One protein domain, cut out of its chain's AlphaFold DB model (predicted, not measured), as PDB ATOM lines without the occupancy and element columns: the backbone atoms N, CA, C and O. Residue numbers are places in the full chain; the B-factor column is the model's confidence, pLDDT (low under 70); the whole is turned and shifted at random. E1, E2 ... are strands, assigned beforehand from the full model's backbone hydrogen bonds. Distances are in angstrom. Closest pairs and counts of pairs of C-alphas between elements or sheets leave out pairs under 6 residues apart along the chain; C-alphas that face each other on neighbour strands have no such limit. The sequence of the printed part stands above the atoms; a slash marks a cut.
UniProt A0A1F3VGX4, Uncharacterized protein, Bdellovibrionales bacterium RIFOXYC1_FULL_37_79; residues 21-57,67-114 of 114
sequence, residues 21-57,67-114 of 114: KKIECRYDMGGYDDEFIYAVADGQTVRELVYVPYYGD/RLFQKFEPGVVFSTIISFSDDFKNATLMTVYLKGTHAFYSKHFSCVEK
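What this domain is: This is residues 21 to 57 and 67 to 114 of the 114 residues of an uncharacterized protein of Bdellovibrionales bacterium RIFOXYC1_FULL_37_79 (UniProt A0A1F3VGX4). One sheet curls back on itself like part of an open barrel, with E3, E2 and E1 facing E5 and E4, and long E6 as the hinge. The printed part has 85 residues with six named strands, E1 to E6, sheet order E3 E2 E1 E6 E5 E4, antiparallel; the class is all strand. It is only just loose, close to compact: radius of gyration of the C-alphas 14.5 A, spans 40 by 30 by 19 A.

Where its parts are: E1, residues 21 to 26, begins at C-alpha 21 (21.279, 54.071, 50.136). E2 is 36 to 42, E3 45 to 52, E4 77 to 84 (23.2 A), E5 90 to 98 (26.2 A). E6, 103 to 113 (31.9 A), ends at C-alpha 113 (24.033, 50.731, 55.079).

How they stand to each other: E1 E2 E3 and E4 E5 E6 are meanders, successive strands being antiparallel neighbours. N 25 and O 37 are 2.8 A apart, within hydrogen-bond range. E6 is staggered, pairing with E5 over 103 to 110 and E1 over 110 to 113; N 26 and O 110 are 2.8 A apart. Edge strands E3 and E4 are apart.

The domain as a whole: Residues 58 to 66 are not printed, a 21.0 A gap between C-alphas 57 and 67. Mean pLDDT of the printed part is 70.5.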
ATOM      1  N   LYS A  21      20.560  54.912  49.183       87.50
ATOM      2  CA  LYS A  21      21.279  54.071  50.136       87.50
ATOM      3  C   LYS A  21      22.768  54.191  49.902       87.50
ATOM      4  O   LYS A  21      23.249  53.899  48.807       87.50
ATOM      5  N   LYS A  22      23.498  54.563  50.948       92.06
ATOM      6  CA  LYS A  22      24.961  54.531  50.964       92.06
ATOM      7  C   LYS A  22      25.393  53.215  51.579       92.06
ATOM      8  O   LYS A  22      24.979  52.874  52.681       92.06
ATOM      9  N   ILE A  23      26.180  52.455  50.839       91.00
ATOM     10  CA  ILE A  23      26.565  51.094  51.192       91.00
ATOM     11  C   ILE A  23      28.083  51.057  51.307       91.00
ATOM     12  O   ILE A  23      28.790  51.476  50.390       91.00
ATOM     13  N   GLU A  24      28.577  50.538  52.426       92.31
ATOM     14  CA  GLU A  24      29.986  50.212  52.621       92.31
ATOM     15  C   GLU A  24      30.117  48.704  52.802       92.31
ATOM     16  O   GLU A  24      29.527  48.132  53.718       92.31
ATOM     17  N   CYS A  25      30.903  48.061  51.946       88.38
ATOM     18  CA  CYS A  25      31.242  46.653  52.062       88.38
ATOM     19  C   CYS A  25      32.696  46.476  52.461       88.38
ATOM     20  O   CYS A  25      33.565  47.153  51.921       88.38
ATOM     21  N   ARG A  26      32.951  45.526  53.360       88.94
ATOM     22  CA  ARG A  26      34.275  45.194  53.880       88.94
ATOM     23  C   ARG A  26      34.595  43.736  53.613       88.94
ATOM     24  O   ARG A  26      33.744  42.860  53.791       88.94
ATOM     25  N   TYR A  27      35.823  43.482  53.187       84.38
ATOM     26  CA  TYR A  27      36.369  42.136  53.130       84.38
ATOM     27  C   TYR A  27      36.992  41.794  54.482       84.38
ATOM     28  O   TYR A  27      38.105  42.217  54.773       84.38
ATOM     29  N   ASP A  28      36.266  41.061  55.325       66.38
ATOM     30  CA  ASP A  28      36.739  40.707  56.665       66.38
ATOM     31  C   ASP A  28      37.342  39.294  56.667       66.38
ATOM     32  O   ASP A  28      36.653  38.294  56.873       66.38
ATOM     33  N   MET A  29      38.641  39.202  56.376       63.41
ATOM     34  CA  MET A  29      39.441  37.996  56.644       63.41
ATOM     35  C   MET A  29      40.546  38.238  57.686       63.41
ATOM     36  O   MET A  29      41.497  37.462  57.759       63.41
ATOM     37  N   GLY A  30      40.415  39.283  58.516       48.38
ATOM     38  CA  GLY A  30      41.287  39.523  59.671       48.38
ATOM     39  C   GLY A  30      42.774  39.733  59.347       48.38
ATOM     40  O   GLY A  30      43.618  38.997  59.859       48.38
ATOM     41  N   GLY A  31      43.110  40.738  58.529       50.81
ATOM     42  CA  GLY A  31      44.494  41.072  58.151       50.81
ATOM     43  C   GLY A  31      44.768  42.579  58.039       50.81
ATOM     44  O   GLY A  31      43.911  43.393  58.354       50.81
ATOM     45  N   TYR A  32      45.973  42.949  57.590       48.97
ATOM     46  CA  TYR A  32      46.390  44.346  57.348       48.97
ATOM     47  C   TYR A  32      45.844  44.940  56.031       48.97
ATOM     48  O   TYR A  32      46.068  46.114  55.753       48.97
ATOM     49  N   ASP A  33      45.127  44.138  55.240       55.97
ATOM     50  CA  ASP A  33      44.664  44.458  53.887       55.97
ATOM     51  C   ASP A  33      43.133  44.595  53.854       55.97
ATOM     52  O   ASP A  33      42.440  43.861  53.146       55.97
ATOM     53  N   ASP A  34      42.584  45.499  54.668       67.62
ATOM     54  CA  ASP A  34      41.151  45.788  54.623       67.62
ATOM     55  C   ASP A  34      40.791  46.393  53.255       67.62
ATOM     56  O   ASP A  34      41.259  47.471  52.871       67.62
ATOM     57  N   GLU A  35      39.926  45.693  52.523       78.75
ATOM     58  CA  GLU A  35      39.385  46.136  51.241       78.75
ATOM     59  C   GLU A  35      37.959  46.637  51.408       78.75
ATOM     60  O   GLU A  35      37.145  46.024  52.110       78.75
ATOM     61  N   PHE A  36      37.645  47.721  50.701       84.25
ATOM     62  CA  PHE A  36      36.352  48.382  50.802       84.25
ATOM     63  C   PHE A  36      35.689  48.547  49.443       84.25
ATOM     64  O   PHE A  36      36.332  48.878  48.446       84.25
ATOM     65  N   ILE A  37      34.371  48.382  49.412       85.12
ATOM     66  CA  ILE A  37      33.532  48.812  48.297       85.12
ATOM     67  C   ILE A  37      32.552  49.845  48.836       85.12
ATOM     68  O   ILE A  37      31.784  49.558  49.749       85.12
ATOM     69  N   TYR A  38      32.566  51.031  48.247       89.12
ATOM     70  CA  TYR A  38      31.579  52.074  48.473       89.12
ATOM     71  C   TYR A  38      30.616  52.095  47.301       89.12
ATOM     72  O   TYR A  38      31.045  52.161  46.147       89.12
ATOM     73  N   ALA A  39      29.321  52.056  47.581       85.75
ATOM     74  CA  ALA A  39      28.300  52.179  46.555       85.75
ATOM     75  C   ALA A  39      27.173  53.107  46.996       85.75
ATOM     76  O   ALA A  39      26.825  53.173  48.176       85.75
ATOM     77  N   VAL A  40      26.585  53.799  46.024       85.19
ATOM     78  CA  VAL A  40      25.333  54.540  46.195       85.19
ATOM     79  C   VAL A  40      24.276  53.853  45.347       85.19
ATOM     80  O   VAL A  40      24.461  53.693  44.138       85.19
ATOM     81  N   ALA A  41      23.182  53.433  45.973       81.50
ATOM     82  CA  ALA A  41      22.069  52.773  45.308       81.50
ATOM     83  C   ALA A  41      20.784  53.606  45.400       81.50
ATOM     84  O   ALA A  41      20.484  54.202  46.431       81.50
ATOM     85  N   ASP A  42      20.013  53.608  44.316       82.50
ATOM     86  CA  ASP A  42      18.656  54.152  44.235       82.50
ATOM     87  C   ASP A  42      17.708  52.987  43.913       82.50
ATOM     88  O   ASP A  42      17.713  52.424  42.808       82.50
ATOM     89  N   GLY A  43      16.974  52.528  44.929       81.88
ATOM     90  CA  GLY A  43      16.220  51.276  44.859       81.88
ATOM     91  C   GLY A  43      17.145  50.073  44.655       81.88
ATOM     92  O   GLY A  43      17.996  49.799  45.494       81.88
ATOM     93  N   GLN A  44      16.971  49.345  43.547       79.62
ATOM     94  CA  GLN A  44      17.811  48.194  43.170       79.62
ATOM     95  C   GLN A  44      18.971  48.565  42.230       79.62
ATOM     96  O   GLN A  44      19.730  47.696  41.810       79.62
ATOM     97  N   THR A  45      19.112  49.840  41.858       80.19
ATOM     98  CA  THR A  45      20.125  50.271  40.886       80.19
ATOM     99  C   THR A  45      21.316  50.903  41.593       80.19
ATOM    100  O   THR A  45      21.155  51.896  42.296       80.19
ATOM    101  N   VAL A  46      22.524  50.387  41.348       83.75
ATOM    102  CA  VAL A  46      23.775  51.038  41.771       83.75
ATOM    103  C   VAL A  46      24.076  52.203  40.826       83.75
ATOM    104  O   VAL A  46      24.212  52.013  39.618       83.75
ATOM    105  N   ARG A  47      24.150  53.415  41.377       83.94
ATOM    106  CA  ARG A  47      24.431  54.664  40.654       83.94
ATOM    107  C   ARG A  47      25.909  55.021  40.666       83.94
ATOM    108  O   ARG A  47      26.431  55.480  39.656       83.94
ATOM    109  N   GLU A  48      26.562  54.787  41.796       84.25
ATOM    110  CA  GLU A  48      27.977  55.080  42.005       84.25
ATOM    111  C   GLU A  48      28.647  53.884  42.669       84.25
ATOM    112  O   GLU A  48      28.038  53.210  43.503       84.25
ATOM    113  N   LEU A  49      29.895  53.614  42.285       84.25
ATOM    114  CA  LEU A  49      30.674  52.486  42.780       84.25
ATOM    115  C   LEU A  49      32.156  52.853  42.823       84.25
ATOM    116  O   LEU A  49      32.743  53.217  41.803       84.25
ATOM    117  N   VAL A  50      32.768  52.697  43.992       85.88
ATOM    118  CA  VAL A  50      34.205  52.857  44.210       85.88
ATOM    119  C   VAL A  50      34.717  51.630  44.946       85.88
ATOM    120  O   VAL A  50      34.200  51.263  45.995       85.88
ATOM    121  N   TYR A  51      35.757  51.005  44.409       81.12
ATOM    122  CA  TYR A  51      36.466  49.914  45.066       81.12
ATOM    123  C   TYR A  51      37.846  50.400  45.515       81.12
ATOM    124  O   TYR A  51      38.603  50.944  44.710       81.12
ATOM    125  N   VAL A  52      38.152  50.215  46.798       80.44
ATOM    126  CA  VAL A  52      39.403  50.617  47.446       80.44
ATOM    127  C   VAL A  52      40.154  49.349  47.864       80.44
ATOM    128  O   VAL A  52      39.745  48.688  48.819       80.44
ATOM    129  N   PRO A  53      41.241  48.987  47.159       67.06
ATOM    130  CA  PRO A  53      41.948  47.730  47.385       67.06
ATOM    131  C   PRO A  53      42.874  47.723  48.618       67.06
ATOM    132  O   PRO A  53      43.479  46.691  48.877       67.06
ATOM    133  N   TYR A  54      43.046  48.845  49.334       65.00
ATOM    134  CA  TYR A  54      43.877  48.943  50.547       65.00
ATOM    135  C   TYR A  54      43.661  50.281  51.284       65.00
ATOM    136  O   TYR A  54      43.574  51.324  50.629       65.00
ATOM    137  N   TYR A  55      43.650  50.280  52.626       44.56
ATOM    138  CA  TYR A  55      43.663  51.498  53.454       44.56
ATOM    139  C   TYR A  55      44.737  51.420  54.557       44.56
ATOM    140  O   TYR A  55      44.537  50.796  55.594       44.56
ATOM    141  N   GLY A  56      45.872  52.092  54.354       39.66
ATOM    142  CA  GLY A  56      46.914  52.282  55.368       39.66
ATOM    143  C   GLY A  56      47.875  53.408  54.974       39.66
ATOM    144  O   GLY A  56      48.096  53.629  53.781       39.66
ATOM    145  N   ASP A  57      48.422  54.135  55.956       33.47
ATOM    146  CA  ASP A  57      49.369  55.235  55.728       33.47
ATOM    147  C   ASP A  57      50.568  54.753  54.901       33.47
ATOM    148  O   ASP A  57      51.264  53.804  55.269       33.47
ATOM    149  N   ARG A  67      52.798  37.135  47.770       29.70
ATOM    150  CA  ARG A  67      52.055  36.522  46.639       29.70
ATOM    151  C   ARG A  67      51.124  37.618  46.088       29.70
ATOM    152  O   ARG A  67      50.032  37.801  46.592       29.70
ATOM    153  N   LEU A  68      51.525  38.446  45.122       32.03
ATOM    154  CA  LEU A  68      51.804  38.091  43.729       32.03
ATOM    155  C   LEU A  68      52.760  39.120  43.089       32.03
ATOM    156  O   LEU A  68      52.349  40.229  42.759       32.03
ATOM    157  N   PHE A  69      53.996  38.725  42.780       31.66
ATOM    158  CA  PHE A  69      54.703  39.311  41.638       31.66
ATOM    159  C   PHE A  69      54.339  38.486  40.402       31.66
ATOM    160  O   PHE A  69      55.021  37.521  40.066       31.66
ATOM    161  N   GLN A  70      53.248  38.838  39.721       31.34
ATOM    162  CA  GLN A  70      53.048  38.387  38.346       31.34
ATOM    163  C   GLN A  70      53.482  39.498  37.399       31.34
ATOM    164  O   GLN A  70      52.855  40.548  37.290       31.34
ATOM    165  N   LYS A  71      54.578  39.242  36.684       31.89
ATOM    166  CA  LYS A  71      54.892  39.940  35.442       31.89
ATOM    167  C   LYS A  71      53.738  39.659  34.477       31.89
ATOM    168  O   LYS A  71      53.638  38.551  33.949       31.89
ATOM    169  N   PHE A  72      52.845  40.626  34.284       41.72
ATOM    170  CA  PHE A  72      51.824  40.524  33.250       41.72
ATOM    171  C   PHE A  72      52.535  40.546  31.898       41.72
ATOM    172  O   PHE A  72      53.231  41.505  31.560       41.72
ATOM    173  N   GLU A  73      52.431  39.453  31.147       36.38
ATOM    174  CA  GLU A  73      52.869  39.471  29.756       36.38
ATOM    175  C   GLU A  73      51.968  40.420  28.955       36.38
ATOM    176  O   GLU A  73      50.775  40.532  29.263       36.38
ATOM    177  N   PRO A  74      52.501  41.107  27.930       36.09
ATOM    178  CA  PRO A  74      51.677  41.876  27.006       36.09
ATOM    179  C   PRO A  74      50.542  40.986  26.472       36.09
ATOM    180  O   PRO A  74      50.812  39.949  25.869       36.09
ATOM    181  N   GLY A  75      49.283  41.359  26.730       39.06
ATOM    182  CA  GLY A  75      48.098  40.603  26.291       39.06
ATOM    183  C   GLY A  75      47.160  40.103  27.397       39.06
ATOM    184  O   GLY A  75      46.120  39.536  27.074       39.06
ATOM    185  N   VAL A  76      47.468  40.326  28.680       52.75
ATOM    186  CA  VAL A  76      46.522  40.034  29.773       52.75
ATOM    187  C   VAL A  76      45.461  41.134  29.850       52.75
ATOM    188  O   VAL A  76      45.757  42.265  30.226       52.75
ATOM    189  N   VAL A  77      44.214  40.798  29.513       50.56
ATOM    190  CA  VAL A  77      43.058  41.659  29.798       50.56
ATOM    191  C   VAL A  77      42.580  41.366  31.218       50.56
ATOM    192  O   VAL A  77      42.302  40.214  31.562       50.56
ATOM    193  N   PHE A  78      42.512  42.424  32.022       61.62
ATOM    194  CA  PHE A  78      42.036  42.421  33.399       61.62
ATOM    195  C   PHE A  78      40.630  43.023  33.435       61.62
ATOM    196  O   PHE A  78      40.447  44.168  33.021       61.62
ATOM    197  N   SER A  79      39.639  42.282  33.932       63.97
ATOM    198  CA  SER A  79      38.333  42.856  34.277       63.97
ATOM    199  C   SER A  79      37.988  42.563  35.731       63.97
ATOM    200  O   SER A  79      38.274  41.486  36.255       63.97
ATOM    201  N   THR A  80      37.397  43.556  36.394       69.81
ATOM    202  CA  THR A  80      36.824  43.412  37.731       69.81
ATOM    203  C   THR A  80      35.322  43.609  37.624       69.81
ATOM    204  O   THR A  80      34.865  44.624  37.103       69.81
ATOM    205  N   ILE A  81      34.565  42.622  38.085       78.12
ATOM    206  CA  ILE A  81      33.105  42.636  38.117       78.12
ATOM    207  C   ILE A  81      32.699  42.644  39.583       78.12
ATOM    208  O   ILE A  81      33.135  41.782  40.342       78.12
ATOM    209  N   ILE A  82      31.879  43.612  39.981       82.25
ATOM    210  CA  ILE A  82      31.333  43.696  41.334       82.25
ATOM    211  C   ILE A  82      29.826  43.495  41.239       82.25
ATOM    212  O   ILE A  82      29.152  44.184  40.476       82.25
ATOM    213  N   SER A  83      29.305  42.546  42.011       86.94
ATOM    214  CA  SER A  83      27.876  42.240  42.090       86.94
ATOM    215  C   SER A  83      27.389  42.332  43.528       86.94
ATOM    216  O   SER A  83      28.040  41.788  44.420       86.94
ATOM    217  N   PHE A  84      26.232  42.951  43.747       85.69
ATOM    218  CA  PHE A  84      25.582  43.046  45.056       85.69
ATOM    219  C   PHE A  84      24.446  42.029  45.176       85.69
ATOM    220  O   PHE A  84      23.841  41.658  44.170       85.69
ATOM    221  N   SER A  85      24.148  41.590  46.400       89.94
ATOM    222  CA  SER A  85      22.876  40.929  46.699       89.94
ATOM    223  C   SER A  85      21.716  41.925  46.607       89.94
ATOM    224  O   SER A  85      21.908  43.122  46.812       89.94
ATOM    225  N   ASP A  86      20.499  41.432  46.359       85.69
ATOM    226  CA  ASP A  86      19.293  42.272  46.228       85.69
ATOM    227  C   ASP A  86      19.012  43.138  47.469       85.69
ATOM    228  O   ASP A  86      18.389  44.195  47.379       85.69
ATOM    229  N   ASP A  87      19.461  42.681  48.639       87.25
ATOM    230  CA  ASP A  87      19.324  43.380  49.916       87.25
ATOM    231  C   ASP A  87      20.537  44.252  50.280       87.25
ATOM    232  O   ASP A  87      20.558  44.835  51.364       87.25
ATOM    233  N   PHE A  88      21.537  44.328  49.397       87.69
ATOM    234  CA  PHE A  88      22.797  45.049  49.579       87.69
ATOM    235  C   PHE A  88      23.590  44.676  50.838       87.69
ATOM    236  O   PHE A  88      24.448  45.443  51.264       87.69
ATOM    237  N   LYS A  89      23.350  43.502  51.436       91.56
ATOM    238  CA  LYS A  89      24.121  43.031  52.601       91.56
ATOM    239  C   LYS A  89      25.417  42.329  52.229       91.56
ATOM    240  O   LYS A  89      26.276  42.157  53.089       91.56
ATOM    241  N   ASN A  90      25.565  41.912  50.976       90.31
ATOM    242  CA  ASN A  90      26.761  41.236  50.497       90.31
ATOM    243  C   ASN A  90      27.155  41.767  49.122       90.31
ATOM    244  O   ASN A  90      26.299  42.093  48.297       90.31
ATOM    245  N   ALA A  91      28.456  41.783  48.855       88.75
ATOM    246  CA  ALA A  91      28.991  42.025  47.525       88.75
ATOM    247  C   ALA A  91      30.015  40.948  47.168       88.75
ATOM    248  O   ALA A  91      30.694  40.399  48.031       88.75
ATOM    249  N   THR A  92      30.123  40.623  45.887       86.06
ATOM    250  CA  THR A  92      31.154  39.726  45.367       86.06
ATOM    251  C   THR A  92      31.970  40.471  44.330       86.06
ATOM    252  O   THR A  92      31.414  41.037  43.393       86.06
ATOM    253  N   LEU A  93      33.289  40.462  44.504       83.00
ATOM    254  CA  LEU A  93      34.244  40.951  43.522       83.00
ATOM    255  C   LEU A  93      34.804  39.750  42.771       83.00
ATOM    256  O   LEU A  93      35.318  38.815  43.382       83.00
ATOM    257  N   MET A  94      34.712  39.778  41.448       74.31
ATOM    258  CA  MET A  94      35.315  38.798  40.557       74.31
ATOM    259  C   MET A  94      36.398  39.467  39.728       74.31
ATOM    260  O   MET A  94      36.129  40.428  39.009       74.31
ATOM    261  N   THR A  95      37.609  38.930  39.785       71.44
ATOM    262  CA  THR A  95      38.712  39.332  38.917       71.44
ATOM    263  C   THR A  95      38.929  38.268  37.853       71.44
ATOM    264  O   THR A  95      39.153  37.096  38.174       71.44
ATOM    265  N   VAL A  96      38.862  38.677  36.587       65.00
ATOM    266  CA  VAL A  96      39.056  37.800  35.431       65.00
ATOM    267  C   VAL A  96      40.392  38.122  34.775       65.00
ATOM    268  O   VAL A  96      40.643  39.262  34.381       65.00
ATOM    269  N   TYR A  97      41.224  37.090  34.622       63.66
ATOM    270  CA  TYR A  97      42.494  37.163  33.904       63.66
ATOM    271  C   TYR A  97      42.385  36.385  32.592       63.66
ATOM    272  O   TYR A  97      42.247  35.157  32.588       63.66
ATOM    273  N   LEU A  98      42.476  37.081  31.460       54.19
ATOM    274  CA  LEU A  98      42.530  36.441  30.147       54.19
ATOM    275  C   LEU A  98      43.984  36.075  29.809       54.19
ATOM    276  O   LEU A  98      44.694  36.839  29.163       54.19
ATOM    277  N   LYS A  99      44.438  34.894  30.255       48.56
ATOM    278  CA  LYS A  99      45.675  34.260  29.758       48.56
ATOM    279  C   LYS A  99      45.496  32.752  29.582       48.56
ATOM    280  O   LYS A  99      45.667  32.006  30.537       48.56
ATOM    281  N   GLY A 100      45.186  32.307  28.359       50.69
ATOM    282  CA  GLY A 100      45.237  30.898  27.911       50.69
ATOM    283  C   GLY A 100      44.216  29.928  28.528       50.69
ATOM    284  O   GLY A 100      43.746  29.026  27.845       50.69
ATOM    285  N   THR A 101      43.825  30.137  29.781       51.78
ATOM    286  CA  THR A 101      42.812  29.406  30.545       51.78
ATOM    287  C   THR A 101      42.283  30.372  31.601       51.78
ATOM    288  O   THR A 101      43.076  30.927  32.357       51.78
ATOM    289  N   HIS A 102      40.977  30.629  31.630       51.09
ATOM    290  CA  HIS A 102      40.367  31.620  32.517       51.09
ATOM    291  C   HIS A 102      40.725  31.352  33.990       51.09
ATOM    292  O   HIS A 102      40.269  30.367  34.568       51.09
ATOM    293  N   ALA A 103      41.540  32.216  34.596       52.03
ATOM    294  CA  ALA A 103      41.712  32.226  36.042       52.03
ATOM    295  C   ALA A 103      40.662  33.173  36.628       52.03
ATOM    296  O   ALA A 103      40.613  34.352  36.268       52.03
ATOM    297  N   PHE A 104      39.816  32.633  37.501       60.97
ATOM    298  CA  PHE A 104      38.788  33.372  38.223       60.97
ATOM    299  C   PHE A 104      39.230  33.505  39.674       60.97
ATOM    300  O   PHE A 104      39.465  32.501  40.345       60.97
ATOM    301  N   TYR A 105      39.343  34.737  40.153       67.62
ATOM    302  CA  TYR A 105      39.505  35.011  41.574       67.62
ATOM    303  C   TYR A 105      38.243  35.700  42.088       67.62
ATOM    304  O   TYR A 105      37.735  36.606  41.429       67.62
ATOM    305  N   SER A 106      37.718  35.250  43.228       74.44
ATOM    306  CA  SER A 106      36.488  35.780  43.816       74.44
ATOM    307  C   SER A 106      36.692  36.117  45.290       74.44
ATOM    308  O   SER A 106      37.289  35.334  46.028       74.44
ATOM    309  N   LYS A 107      36.196  37.286  45.697       82.38
ATOM    310  CA  LYS A 107      36.143  37.757  47.084       82.38
ATOM    311  C   LYS A 107      34.711  38.092  47.461       82.38
ATOM    312  O   LYS A 107      33.986  38.671  46.652       82.38
ATOM    313  N   HIS A 108      34.340  37.787  48.698       87.38
ATOM    314  CA  HIS A 108      33.023  38.078  49.256       87.38
ATOM    315  C   HIS A 108      33.142  39.124  50.356       87.38
ATOM    316  O   HIS A 108      33.893  38.937  51.305       87.38
ATOM    317  N   PHE A 109      32.387  40.205  50.225       89.44
ATOM    318  CA  PHE A 109      32.367  41.325  51.149       89.44
ATOM    319  C   PHE A 109      31.053  41.322  51.923       89.44
ATOM    320  O   PHE A 109      29.990  41.061  51.351       89.44
ATOM    321  N   SER A 110      31.124  41.685  53.200       92.06
ATOM    322  CA  SER A 110      29.955  41.966  54.032       92.06
ATOM    323  C   SER A 110      29.679  43.461  54.031       92.06
ATOM    324  O   SER A 110      30.595  44.258  54.216       92.06
ATOM    325  N   CYS A 111      28.426  43.842  53.815       90.94
ATOM    326  CA  CYS A 111      28.025  45.224  53.598       90.94
ATOM    327  C   CYS A 111      27.105  45.746  54.697       90.94
ATOM    328  O   CYS A 111      26.293  45.010  55.262       90.94
ATOM    329  N   VAL A 112      27.210  47.046  54.958       92.06
ATOM    330  CA  VAL A 112      26.347  47.794  55.870       92.06
ATOM    331  C   VAL A 112      25.859  49.077  55.200       92.06
ATOM    332  O   VAL A 112      26.602  49.729  54.463       92.06
ATOM    333  N   GLU A 113      24.597  49.429  55.450       89.88
ATOM    334  CA  GLU A 113      24.033  50.731  55.079       89.88
ATOM    335  C   GLU A 113      24.583  51.795  56.048       89.88
ATOM    336  O   GLU A 113      24.588  51.565  57.261       89.88
ATOM    337  N   LYS A 114      25.094  52.912  55.518       80.94
ATOM    338  CA  LYS A 114      25.691  54.020  56.281       80.94
ATOM    339  C   LYS A 114      24.858  55.292  56.239       80.94
ATOM    340  O   LYS A 114      24.265  55.582  55.177       80.94
TER     341      LYS A 114